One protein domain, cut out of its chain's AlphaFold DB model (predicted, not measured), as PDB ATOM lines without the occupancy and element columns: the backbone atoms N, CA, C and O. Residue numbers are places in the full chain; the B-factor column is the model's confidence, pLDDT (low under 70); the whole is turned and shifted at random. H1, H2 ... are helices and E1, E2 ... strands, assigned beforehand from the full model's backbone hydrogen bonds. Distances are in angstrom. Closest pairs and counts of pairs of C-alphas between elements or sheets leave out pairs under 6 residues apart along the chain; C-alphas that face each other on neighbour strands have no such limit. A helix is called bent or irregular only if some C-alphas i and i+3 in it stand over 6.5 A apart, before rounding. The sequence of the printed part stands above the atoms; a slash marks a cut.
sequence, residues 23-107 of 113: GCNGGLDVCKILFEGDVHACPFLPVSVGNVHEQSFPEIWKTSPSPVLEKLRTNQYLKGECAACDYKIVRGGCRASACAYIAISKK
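Overview. This is residues 23 to 107 of the 113 residues of the protein "SPASM domain-containing protein" of Theionarchaea archaeon DG-70 (UniProt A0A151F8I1). A small hairpin of two short strands, E1 and E2, has the short helices H1 and H2 packed beside E2, while two very short helices, H3 and H4, lie toward the opposite end of the longest axis. H5, the longest helix, sticks out as an arm with residues 101 to 107, of which 101 to 106 belong to H5. The printed part has 85 residues, with two named strands and five named helices in the order E1, E2, H1, H2, H3, H4, H5; the sheet, in the order E1 - E2, is antiparallel. The class is mostly helix, though under half of the residues are in named elements. The whole is compact, with a radius of gyration of the C-alphas of 13.7 A and spans of 40 by 29 by 17 A.

Arrangement. E1, residues 38 to 40, and E2, residues 48 to 51, form an antiparallel hairpin with 145 degrees between their directions. N 39 and O 50 are within hydrogen-bond range at 2.8 A, as are N 49 and O 39 at 2.8 A. Residues 32 to 33 pair with residues 39 to 40 of E1, antiparallel. The closest C-alphas of E2 and H1, residues 57 to 63, are those of Gly 50 and Ile 60, 5.9 A apart. Those of E2 and H2, residues 67 to 73, are Val 49 and Leu 69, 6.2 A apart. H1 and H2 are close but not clearly touching, about perpendicular at 80 degrees; their closest C-alphas, Trp 61 and Leu 69, are 8.0 A apart. H3, residues 81 to 84, and H4, residues 86 to 90, are close but not clearly touching, with the C-alphas of Cys 82 and Lys 88 closest at 6.8 A. H5, residues 95 to 106, is apart from H4. In H1, H2 and H5 every O i to N i+4 pair is within hydrogen-bond range; H4 has 0 of 1, with 1 of 2 O i to N i+3 pairs, and H3 is too short for an O i to N i+4 pair.

Along the chain. E1 begins at C-alpha 38 (117.062, 184.872, 202.581), and E2 is 7.7 A long. H1 measures 9.4 A and is irregular, but only just: C-alphas 60 and 63 are 6.6 A apart. H2 measures 10.0 A and H3 5.3 A. H4 is irregular, with C-alphas 86 and 89 7.6 A apart. H5 measures 16.2 A and ends at C-alpha 106 (110.774, 172.221, 179.893).

Size, cuts and confidence. The two C-alphas farthest apart are those of His 53 and Asp 86, at 41.3 A. The printed part has no cut, and no link between named elements is long. Residues 23 to 37 hold no named element. The mean pLDDT of the printed part is 89.8, and no printed residue is under 70.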
ATOM      1  N   GLY A  23      97.344 170.125 201.853       79.88
ATOM      2  CA  GLY A  23      98.241 170.209 200.707       79.88
ATOM      3  C   GLY A  23      99.460 171.087 200.969       79.88
ATOM      4  O   GLY A  23     100.137 170.952 201.981       79.88
ATOM      5  N   CYS A  24      99.824 171.944 200.014       86.12
ATOM      6  CA  CYS A  24     101.022 172.769 200.162       86.12
ATOM      7  C   CYS A  24     100.841 173.836 201.249       86.12
ATOM      8  O   CYS A  24     100.051 174.758 201.073       86.12
ATOM      9  N   ASN A  25     101.649 173.757 202.307       86.56
ATOM     10  CA  ASN A  25     101.673 174.778 203.354       86.56
ATOM     11  C   ASN A  25     102.749 175.858 203.158       86.56
ATOM     12  O   ASN A  25     102.956 176.697 204.035       86.56
ATOM     13  N   GLY A  26     103.461 175.839 202.026       88.38
ATOM     14  CA  GLY A  26     104.521 176.806 201.762       88.38
ATOM     15  C   GLY A  26     103.978 178.233 201.826       88.38
ATOM     16  O   GLY A  26     103.047 178.564 201.100       88.38
ATOM     17  N   GLY A  27     104.530 179.063 202.709       87.12
ATOM     18  CA  GLY A  27     104.050 180.426 202.929       87.12
ATOM     19  C   GLY A  27     102.924 180.568 203.958       87.12
ATOM     20  O   GLY A  27     102.579 181.699 204.293       87.12
ATOM     21  N   LEU A  28     102.359 179.474 204.483       88.31
ATOM     22  CA  LEU A  28     101.318 179.494 205.520       88.31
ATOM     23  C   LEU A  28     101.918 179.350 206.920       88.31
ATOM     24  O   LEU A  28     101.932 180.309 207.688       88.31
ATOM     25  N   ASP A  29     102.418 178.154 207.231       86.88
ATOM     26  CA  ASP A  29     102.897 177.750 208.557       86.88
ATOM     27  C   ASP A  29     104.360 177.277 208.546       86.88
ATOM     28  O   ASP A  29     104.932 177.014 209.602       86.88
ATOM     29  N   VAL A  30     104.984 177.214 207.364       88.94
ATOM     30  CA  VAL A  30     106.375 176.798 207.188       88.94
ATOM     31  C   VAL A  30     107.165 177.836 206.399       88.94
ATOM     32  O   VAL A  30     106.701 178.365 205.388       88.94
ATOM     33  N   CYS A  31     108.396 178.085 206.844       93.62
ATOM     34  CA  CYS A  31     109.414 178.838 206.124       93.62
ATOM     35  C   CYS A  31     110.810 178.268 206.406       93.62
ATOM     36  O   CYS A  31     111.015 177.531 207.369       93.62
ATOM     37  N   LYS A  32     111.783 178.640 205.575       94.75
ATOM     38  CA  LYS A  32     113.216 178.422 205.801       94.75
ATOM     39  C   LYS A  32     113.907 179.775 205.707       94.75
ATOM     40  O   LYS A  32     113.638 180.502 204.762       94.75
ATOM     41  N   ILE A  33     114.794 180.089 206.641       96.69
ATOM     42  CA  ILE A  33     115.653 181.275 206.565       96.69
ATOM     43  C   ILE A  33     117.085 180.772 206.403       96.69
ATOM     44  O   ILE A  33     117.519 179.915 207.176       96.69
ATOM     45  N   LEU A  34     117.771 181.216 205.352       96.56
ATOM     46  CA  LEU A  34     119.174 180.880 205.104       96.56
ATOM     47  C   LEU A  34     120.103 181.771 205.938       96.56
ATOM     48  O   LEU A  34     119.670 182.787 206.483       96.56
ATOM     49  N   PHE A  35     121.379 181.394 206.055       96.81
ATOM     50  CA  PHE A  35     122.324 182.157 206.880       96.81
ATOM     51  C   PHE A  35     122.592 183.555 206.304       96.81
ATOM     52  O   PHE A  35     122.870 184.490 207.047       96.81
ATOM     53  N   GLU A  36     122.462 183.707 204.988       97.19
ATOM     54  CA  GLU A  36     122.551 184.969 204.253       97.19
ATOM     55  C   GLU A  36     121.339 185.886 204.491       97.19
ATOM     56  O   GLU A  36     121.318 187.026 204.027       97.19
ATOM     57  N   GLY A  37     120.333 185.404 205.226       97.50
ATOM     58  CA  GLY A  37     119.121 186.134 205.581       97.50
ATOM     59  C   GLY A  37     117.934 185.878 204.649       97.50
ATOM     60  O   GLY A  37     116.825 186.318 204.953       97.50
ATOM     61  N   ASP A  38     118.126 185.142 203.550       97.69
ATOM     62  CA  ASP A  38     117.062 184.872 202.581       97.69
ATOM     63  C   ASP A  38     115.936 184.037 203.195       97.69
ATOM     64  O   ASP A  38     116.136 182.919 203.684       97.69
ATOM     65  N   VAL A  39     114.720 184.574 203.130       97.38
ATOM     66  CA  VAL A  39     113.495 183.928 203.589       97.38
ATOM     67  C   VAL A  39     112.882 183.173 202.424       97.38
ATOM     68  O   VAL A  39     112.527 183.748 201.405       97.38
ATOM     69  N   HIS A  40     112.675 181.877 202.591       95.69
ATOM     70  CA  HIS A  40     111.997 181.010 201.638       95.69
ATOM     71  C   HIS A  40     110.668 180.528 202.214       95.69
ATOM     72  O   HIS A  40     110.608 179.995 203.324       95.69
ATOM     73  N   ALA A  41     109.604 180.620 201.417       93.31
ATOM     74  CA  ALA A  41     108.270 180.152 201.798       93.31
ATOM     75  C   ALA A  41     108.162 178.618 201.909       93.31
ATOM     76  O   ALA A  41     107.210 178.099 202.473       93.31
ATOM     77  N   CYS A  42     109.116 177.861 201.366       92.00
ATOM     78  CA  CYS A  42     109.177 176.407 201.494       92.00
ATOM     79  C   CYS A  42     110.647 175.965 201.503       92.00
ATOM     80  O   CYS A  42     111.414 176.454 200.673       92.00
ATOM     81  N   PRO A  43     111.059 175.012 202.364       90.25
ATOM     82  CA  PRO A  43     112.449 174.548 202.412       90.25
ATOM     83  C   PRO A  43     112.974 174.013 201.075       90.25
ATOM     84  O   PRO A  43     114.164 174.151 200.783       90.25
ATOM     85  N   PHE A  44     112.074 173.444 200.269       90.88
ATOM     86  CA  PHE A  44     112.367 172.786 198.996       90.88
ATOM     87  C   PHE A  44     112.090 173.655 197.766       90.88
ATOM     88  O   PHE A  44     112.444 173.259 196.659       90.88
ATOM     89  N   LEU A  45     111.438 174.810 197.926       89.19
ATOM     90  CA  LEU A  45     111.181 175.713 196.811       89.19
ATOM     91  C   LEU A  45     112.345 176.713 196.705       89.19
ATOM     92  O   LEU A  45     112.560 177.482 197.644       89.19
ATOM     93  N   PRO A  46     113.092 176.744 195.587       86.00
ATOM     94  CA  PRO A  46     114.263 177.604 195.434       86.00
ATOM     95  C   PRO A  46     113.864 179.040 195.051       86.00
ATOM     96  O   PRO A  46     114.349 179.585 194.067       86.00
ATOM     97  N   VAL A  47     112.935 179.640 195.798       87.81
ATOM     98  CA  VAL A  47     112.462 181.015 195.580       87.81
ATOM     99  C   VAL A  47     112.485 181.761 196.909       87.81
ATOM    100  O   VAL A  47     111.824 181.333 197.860       87.81
ATOM    101  N   SER A  48     113.283 182.830 196.975       94.50
ATOM    102  CA  SER A  48     113.295 183.759 198.109       94.50
ATOM    103  C   SER A  48     112.076 184.683 198.029       94.50
ATOM    104  O   SER A  48     111.635 185.054 196.940       94.50
ATOM    105  N   VAL A  49     111.505 185.013 199.183       95.94
ATOM    106  CA  VAL A  49     110.348 185.905 199.342       95.94
ATOM    107  C   VAL A  49     110.694 187.196 200.088       95.94
ATOM    108  O   VAL A  49     109.791 187.998 200.313       95.94
ATOM    109  N   GLY A  50     111.965 187.389 200.451       96.62
ATOM    110  CA  GLY A  50     112.507 188.557 201.151       96.62
ATOM    111  C   GLY A  50     113.812 188.210 201.877       96.62
ATOM    112  O   GLY A  50     114.202 187.043 201.905       96.62
ATOM    113  N   ASN A  51     114.464 189.193 202.498       98.00
ATOM    114  CA  ASN A  51     115.690 188.983 203.274       98.00
ATOM    115  C   ASN A  51     115.611 189.690 204.640       98.00
ATOM    116  O   ASN A  51     115.307 190.880 204.710       98.00
ATOM    117  N   VAL A  52     115.886 188.966 205.735       98.25
ATOM    118  CA  VAL A  52     115.756 189.504 207.107       98.25
ATOM    119  C   VAL A  52     116.803 190.558 207.475       98.25
ATOM    120  O   VAL A  52     116.636 191.256 208.473       98.25
ATOM    121  N   HIS A  53     117.880 190.676 206.698       97.81
ATOM    122  CA  HIS A  53     118.865 191.746 206.849       97.81
ATOM    123  C   HIS A  53     118.386 193.068 206.229       97.81
ATOM    124  O   HIS A  53     118.904 194.123 206.585       97.81
ATOM    125  N   GLU A  54     117.394 193.021 205.334       97.75
ATOM    126  CA  GLU A  54     116.830 194.194 204.652       97.75
ATOM    127  C   GLU A  54     115.499 194.639 205.272       97.75
ATOM    128  O   GLU A  54     115.247 195.834 205.416       97.75
ATOM    129  N   GLN A  55     114.647 193.684 205.655       97.38
ATOM    130  CA  GLN A  55     113.317 193.934 206.213       97.38
ATOM    131  C   GLN A  55     113.046 193.028 207.411       97.38
ATOM    132  O   GLN A  55     113.521 191.896 207.482       97.38
ATOM    133  N   SER A  56     112.227 193.487 208.360       98.12
ATOM    134  CA  SER A  56     111.861 192.637 209.497       98.12
ATOM    135  C   SER A  56     111.072 191.404 209.032       98.12
ATOM    136  O   SER A  56     110.244 191.481 208.122       98.12
ATOM    137  N   PHE A  57     111.268 190.252 209.682       97.25
ATOM    138  CA  PHE A  57     110.522 189.040 209.325       97.25
ATOM    139  C   PHE A  57     108.988 189.231 209.340       97.25
ATOM    140  O   PHE A  57     108.338 188.765 208.406       97.25
ATOM    141  N   PRO A  58     108.368 189.923 210.322       97.44
ATOM    142  CA  PRO A  58     106.931 190.201 210.279       97.44
ATOM    143  C   PRO A  58     106.503 191.041 209.073       97.44
ATOM    144  O   PRO A  58     105.408 190.832 208.552       97.44
ATOM    145  N   GLU A  59     107.350 191.961 208.615       97.69
ATOM    146  CA  GLU A  59     107.086 192.757 207.419       97.69
ATOM    147  C   GLU A  59     107.082 191.874 206.172       97.69
ATOM    148  O   GLU A  59     106.073 191.827 205.476       97.69
ATOM    149  N   ILE A  60     108.128 191.066 205.976       97.25
ATOM    150  CA  ILE A  60     108.220 190.098 204.870       97.25
ATOM    151  C   ILE A  60     107.055 189.102 204.917       97.25
ATOM    152  O   ILE A  60     106.476 188.739 203.896       97.25
ATOM    153  N   TRP A  61     106.721 188.607 206.111       95.94
ATOM    154  CA  TRP A  61     105.791 187.495 206.251       95.94
ATOM    155  C   TRP A  61     104.331 187.930 206.305       95.94
ATOM    156  O   TRP A  61     103.473 187.158 205.889       95.94
ATOM    157  N   LYS A  62     103.991 189.103 206.839       95.25
ATOM    158  CA  LYS A  62     102.589 189.472 207.110       95.25
ATOM    159  C   LYS A  62     102.199 190.821 206.531       95.25
ATOM    160  O   LYS A  62     101.141 190.900 205.919       95.25
ATOM    161  N   THR A  63     103.009 191.850 206.751       96.69
ATOM    162  CA  THR A  63     102.609 193.235 206.455       96.69
ATOM    163  C   THR A  63     102.783 193.594 204.982       96.69
ATOM    164  O   THR A  63     101.901 194.216 204.403       96.69
ATOM    165  N   SER A  64     103.890 193.160 204.381       95.12
ATOM    166  CA  SER A  64     104.302 193.487 203.014       95.12
ATOM    167  C   SER A  64     104.826 192.234 202.290       95.12
ATOM    168  O   SER A  64     105.988 192.199 201.877       95.12
ATOM    169  N   PRO A  65     104.017 191.163 202.172       95.50
ATOM    170  CA  PRO A  65     104.453 189.932 201.528       95.50
ATOM    171  C   PRO A  65     104.749 190.146 200.042       95.50
ATOM    172  O   PRO A  65     104.029 190.849 199.336       95.50
ATOM    173  N   SER A  66     105.795 189.489 199.538       94.69
ATOM    174  CA  SER A  66     106.070 189.492 198.100       94.69
ATOM    175  C   SER A  66     104.925 188.832 197.309       94.69
ATOM    176  O   SER A  66     104.264 187.923 197.826       94.69
ATOM    177  N   PRO A  67     104.728 189.185 196.022       93.50
ATOM    178  CA  PRO A  67     103.671 188.591 195.198       93.50
ATOM    179  C   PRO A  67     103.733 187.059 195.122       93.50
ATOM    180  O   PRO A  67     102.706 186.389 195.041       93.50
ATOM    181  N   VAL A  68     104.938 186.480 195.191       90.75
ATOM    182  CA  VAL A  68     105.131 185.021 195.228       90.75
ATOM    183  C   VAL A  68     104.573 184.425 196.522       90.75
ATOM    184  O   VAL A  68     103.893 183.395 196.483       90.75
ATOM    185  N   LEU A  69     104.839 185.060 197.668       93.12
ATOM    186  CA  LEU A  69     104.335 184.612 198.964       93.12
ATOM    187  C   LEU A  69     102.809 184.717 199.030       93.12
ATOM    188  O   LEU A  69     102.152 183.780 199.481       93.12
ATOM    189  N   GLU A  70     102.236 185.813 198.532       92.75
ATOM    190  CA  GLU A  70     100.782 185.959 198.424       92.75
ATOM    191  C   GLU A  70     100.181 184.860 197.554       92.75
ATOM    192  O   GLU A  70      99.252 184.164 197.970       92.75
ATOM    193  N   LYS A  71     100.762 184.629 196.376       90.12
ATOM    194  CA  LYS A  71     100.281 183.609 195.452       90.12
ATOM    195  C   LYS A  71     100.271 182.230 196.099       90.12
ATOM    196  O   LYS A  71      99.245 181.558 196.021       90.12
ATOM    197  N   LEU A  72     101.349 181.847 196.786       88.62
ATOM    198  CA  LEU A  72     101.478 180.579 197.517       88.62
ATOM    199  C   LEU A  72     100.422 180.383 198.616       88.62
ATOM    200  O   LEU A  72     100.031 179.252 198.902       88.62
ATOM    201  N   ARG A  73      99.927 181.470 199.216       88.75
ATOM    202  CA  ARG A  73      98.875 181.416 200.245       88.75
ATOM    203  C   ARG A  73      97.485 181.183 199.667       88.75
ATOM    204  O   ARG A  73      96.611 180.691 200.385       88.75
ATOM    205  N   THR A  74      97.292 181.502 198.392       86.44
ATOM    206  CA  THR A  74      96.037 181.307 197.655       86.44
ATOM    207  C   THR A  74      96.049 180.007 196.848       86.44
ATOM    208  O   THR A  74      97.060 179.331 196.766       86.44
ATOM    209  N   ASN A  75      94.938 179.672 196.187       81.25
ATOM    210  CA  ASN A  75      94.886 178.588 195.195       81.25
ATOM    211  C   ASN A  75      94.993 179.098 193.744       81.25
ATOM    212  O   ASN A  75      94.779 178.334 192.804       81.25
ATOM    213  N   GLN A  76      95.319 180.380 193.537       82.56
ATOM    214  CA  GLN A  76      95.291 181.025 192.215       82.56
ATOM    215  C   GLN A  76      96.411 180.551 191.275       82.56
ATOM    216  O   GLN A  76      96.370 180.804 190.074       82.56
ATOM    217  N   TYR A  77      97.421 179.848 191.794       82.69
ATOM    218  CA  TYR A  77      98.475 179.240 190.978       82.69
ATOM    219  C   TYR A  77      98.047 177.934 190.291       82.69
ATOM    220  O   TYR A  77      98.788 177.435 189.440       82.69
ATOM    221  N   LEU A  78      96.911 177.339 190.674       87.44
ATOM    222  CA  LEU A  78      96.405 176.126 190.033       87.44
ATOM    223  C   LEU A  78      95.927 176.462 188.614       87.44
ATOM    224  O   LEU A  78      95.267 177.472 188.389       87.44
ATOM    225  N   LYS A  79      96.293 175.618 187.645       87.06
ATOM    226  CA  LYS A  79      95.997 175.789 186.213       87.06
ATOM    227  C   LYS A  79      95.477 174.476 185.625       87.06
ATOM    228  O   LYS A  79      95.730 173.416 186.199       87.06
ATOM    229  N   GLY A  80      94.811 174.553 184.471       89.25
ATOM    230  CA  GLY A  80      94.267 173.387 183.762       89.25
ATOM    231  C   GLY A  80      93.282 172.600 184.627       89.25
ATOM    232  O   GLY A  80      92.555 173.191 185.424       89.25
ATOM    233  N   GLU A  81      93.329 171.272 184.535       88.94
ATOM    234  CA  GLU A  81      92.468 170.362 185.308       88.94
ATOM    235  C   GLU A  81      92.523 170.623 186.822       88.94
ATOM    236  O   GLU A  81      91.510 170.569 187.513       88.94
ATOM    237  N   CYS A  82      93.689 171.000 187.359       87.19
ATOM    238  CA  CYS A  82      93.841 171.292 188.787       87.19
ATOM    239  C   CYS A  82      93.064 172.542 189.237       87.19
ATOM    240  O   CYS A  82      92.744 172.653 190.418       87.19
ATOM    241  N   ALA A  83      92.783 173.488 188.333       88.19
ATOM    242  CA  ALA A  83      91.980 174.675 188.641       88.19
ATOM    243  C   ALA A  83      90.477 174.358 188.709       88.19
ATOM    244  O   ALA A  83      89.760 174.960 189.512       88.19
ATOM    245  N   ALA A  84      90.021 173.406 187.889       89.12
ATOM    246  CA  ALA A  84      88.641 172.927 187.857       89.12
ATOM    247  C   ALA A  84      88.373 171.778 188.848       89.12
ATOM    248  O   ALA A  84      87.222 171.426 189.070       89.12
ATOM    249  N   CYS A  85      89.417 171.210 189.457       85.31
ATOM    250  CA  CYS A  85      89.312 170.081 190.375       85.31
ATOM    251  C   CYS A  85      88.506 170.421 191.642       85.31
ATOM    252  O   CYS A  85      88.826 171.372 192.364       85.31
ATOM    253  N   ASP A  86      87.527 169.575 191.971       84.38
ATOM    254  CA  ASP A  86      86.701 169.695 193.184       84.38
ATOM    255  C   ASP A  86      87.535 169.623 194.471       84.38
ATOM    256  O   ASP A  86      87.222 170.253 195.483       84.38
ATOM    257  N   TYR A  87      88.680 168.943 194.410       80.62
ATOM    258  CA  TYR A  87      89.629 168.825 195.512       80.62
ATOM    259  C   TYR A  87      90.618 170.001 195.596       80.62
ATOM    260  O   TYR A  87      91.610 169.918 196.316       80.62
ATOM    261  N   LYS A  88      90.391 171.138 194.922       77.75
ATOM    262  CA  LYS A  88      91.287 172.317 195.011       77.75
ATOM    263  C   LYS A  88      91.500 172.841 196.438       77.75
ATOM    264  O   LYS A  88      92.488 173.527 196.693       77.75
ATOM    265  N   ILE A  89      90.611 172.495 197.375       74.88
ATOM    266  CA  ILE A  89      90.771 172.783 198.807       74.88
ATOM    267  C   ILE A  89      92.023 172.122 199.409       74.88
ATOM    268  O   ILE A  89      92.614 172.694 200.318       74.88
ATOM    269  N   VAL A  90      92.503 171.005 198.837       78.25
ATOM    270  CA  VAL A  90      93.783 170.369 199.213       78.25
ATOM    271  C   VAL A  90      94.998 170.964 198.473       78.25
ATOM    272  O   VAL A  90      96.020 170.302 198.268       78.25
ATOM    273  N   ARG A  91      94.883 172.220 198.013       78.56
ATOM    274  CA  ARG A  91      95.956 173.084 197.472       78.56
ATOM    275  C   ARG A  91      96.797 172.478 196.335       78.56
ATOM    276  O   ARG A  91      97.914 172.929 196.067       78.56
ATOM    277  N   GLY A  92      96.265 171.465 195.649       80.25
ATOM    278  CA  GLY A  92      96.865 170.808 194.482       80.25
ATOM    279  C   GLY A  92      98.153 170.017 194.743       80.25
ATOM    280  O   GLY A  92      98.854 169.705 193.783       80.25
ATOM    281  N   GLY A  93      98.495 169.698 195.998       86.25
ATOM    282  CA  GLY A  93      99.704 168.939 196.367       86.25
ATOM    283  C   GLY A  93     101.007 169.761 196.406       86.25
ATOM    284  O   GLY A  93     100.993 170.990 196.327       86.25
ATOM    285  N   CYS A  94     102.169 169.101 196.496       88.31
ATOM    286  CA  CYS A  94     103.471 169.759 196.718       88.31
ATOM    287  C   CYS A  94     103.905 170.694 195.568       88.31
ATOM    288  O   CYS A  94     104.115 170.250 194.436       88.31
ATOM    289  N   ARG A  95     104.099 171.989 195.863       89.38
ATOM    290  CA  ARG A  95     104.567 172.972 194.868       89.38
ATOM    291  C   ARG A  95     106.029 172.801 194.480       89.38
ATOM    292  O   ARG A  95     106.344 172.958 193.307       89.38
ATOM    293  N   ALA A  96     106.894 172.402 195.411       90.06
ATOM    294  CA  ALA A  96     108.297 172.137 195.095       90.06
ATOM    295  C   ALA A  96     108.439 170.992 194.076       90.06
ATOM    296  O   ALA A  96     109.139 171.141 193.077       90.06
ATOM    297  N   SER A  97     107.694 169.895 194.263       89.38
ATOM    298  CA  SER A  97     107.663 168.781 193.309       89.38
ATOM    299  C   SER A  97     107.117 169.219 191.949       89.38
ATOM    300  O   SER A  97     107.728 168.923 190.927       89.38
ATOM    301  N   ALA A  98     106.010 169.970 191.919       88.88
ATOM    302  CA  ALA A  98     105.442 170.475 190.668       88.88
ATOM    303  C   ALA A  98     106.425 171.385 189.905       88.88
ATOM    304  O   ALA A  98     106.623 171.205 188.705       88.88
ATOM    305  N   CYS A  99     107.081 172.321 190.599       87.19
ATOM    306  CA  CYS A  99     108.118 173.178 190.022       87.19
ATOM    307  C   CYS A  99     109.290 172.360 189.467       87.19
ATOM    308  O   CYS A  99     109.735 172.636 188.354       87.19
ATOM    309  N   ALA A 100     109.752 171.338 190.194       88.31
ATOM    310  CA  ALA A 100     110.825 170.457 189.741       88.31
ATOM    311  C   ALA A 100     110.441 169.682 188.467       88.31
ATOM    312  O   ALA A 100     111.204 169.683 187.503       88.31
ATOM    313  N   TYR A 101     109.242 169.091 188.414       87.94
ATOM    314  CA  TYR A 101     108.756 168.402 187.212       87.94
ATOM    315  C   TYR A 101     108.665 169.345 186.012       87.94
ATOM    316  O   TYR A 101     109.148 169.004 184.936       87.94
ATOM    317  N   ILE A 102     108.106 170.547 186.191       84.19
ATOM    318  CA  ILE A 102     108.010 171.539 185.112       84.19
ATOM    319  C   ILE A 102     109.403 171.941 184.618       84.19
ATOM    320  O   ILE A 102     109.613 172.008 183.407       84.19
ATOM    321  N   ALA A 103     110.343 172.188 185.533       82.56
ATOM    322  CA  ALA A 103     111.721 172.532 185.197       82.56
ATOM    323  C   ALA A 103     112.380 171.441 184.338       82.56
ATOM    324  O   ALA A 103     112.943 171.741 183.285       82.56
ATOM    325  N   ILE A 104     112.223 170.172 184.735       83.38
ATOM    326  CA  ILE A 104     112.744 169.014 183.999       83.38
ATOM    327  C   ILE A 104     112.073 168.893 182.625       83.38
ATOM    328  O   ILE A 104     112.764 168.824 181.610       83.38
ATOM    329  N   SER A 105     110.738 168.911 182.565       82.38
ATOM    330  CA  SER A 105     109.983 168.739 181.315       82.38
ATOM    331  C   SER A 105     110.263 169.838 180.294       82.38
ATOM    332  O   SER A 105     110.268 169.576 179.095       82.38
ATOM    333  N   LYS A 106     110.504 171.068 180.756       81.44
ATOM    334  CA  LYS A 106     110.774 172.221 179.893       81.44
ATOM    335  C   LYS A 106     112.270 172.523 179.713       81.44
ATOM    336  O   LYS A 106     112.592 173.466 179.001       81.44
ATOM    337  N   LYS A 107     113.171 171.747 180.336       75.38
ATOM    338  CA  LYS A 107     114.631 171.994 180.374       75.38
ATOM    339  C   LYS A 107     114.991 173.443 180.746       75.38
ATOM    340  O   LYS A 107     115.942 174.007 180.212       75.38
TER     341      LYS A 107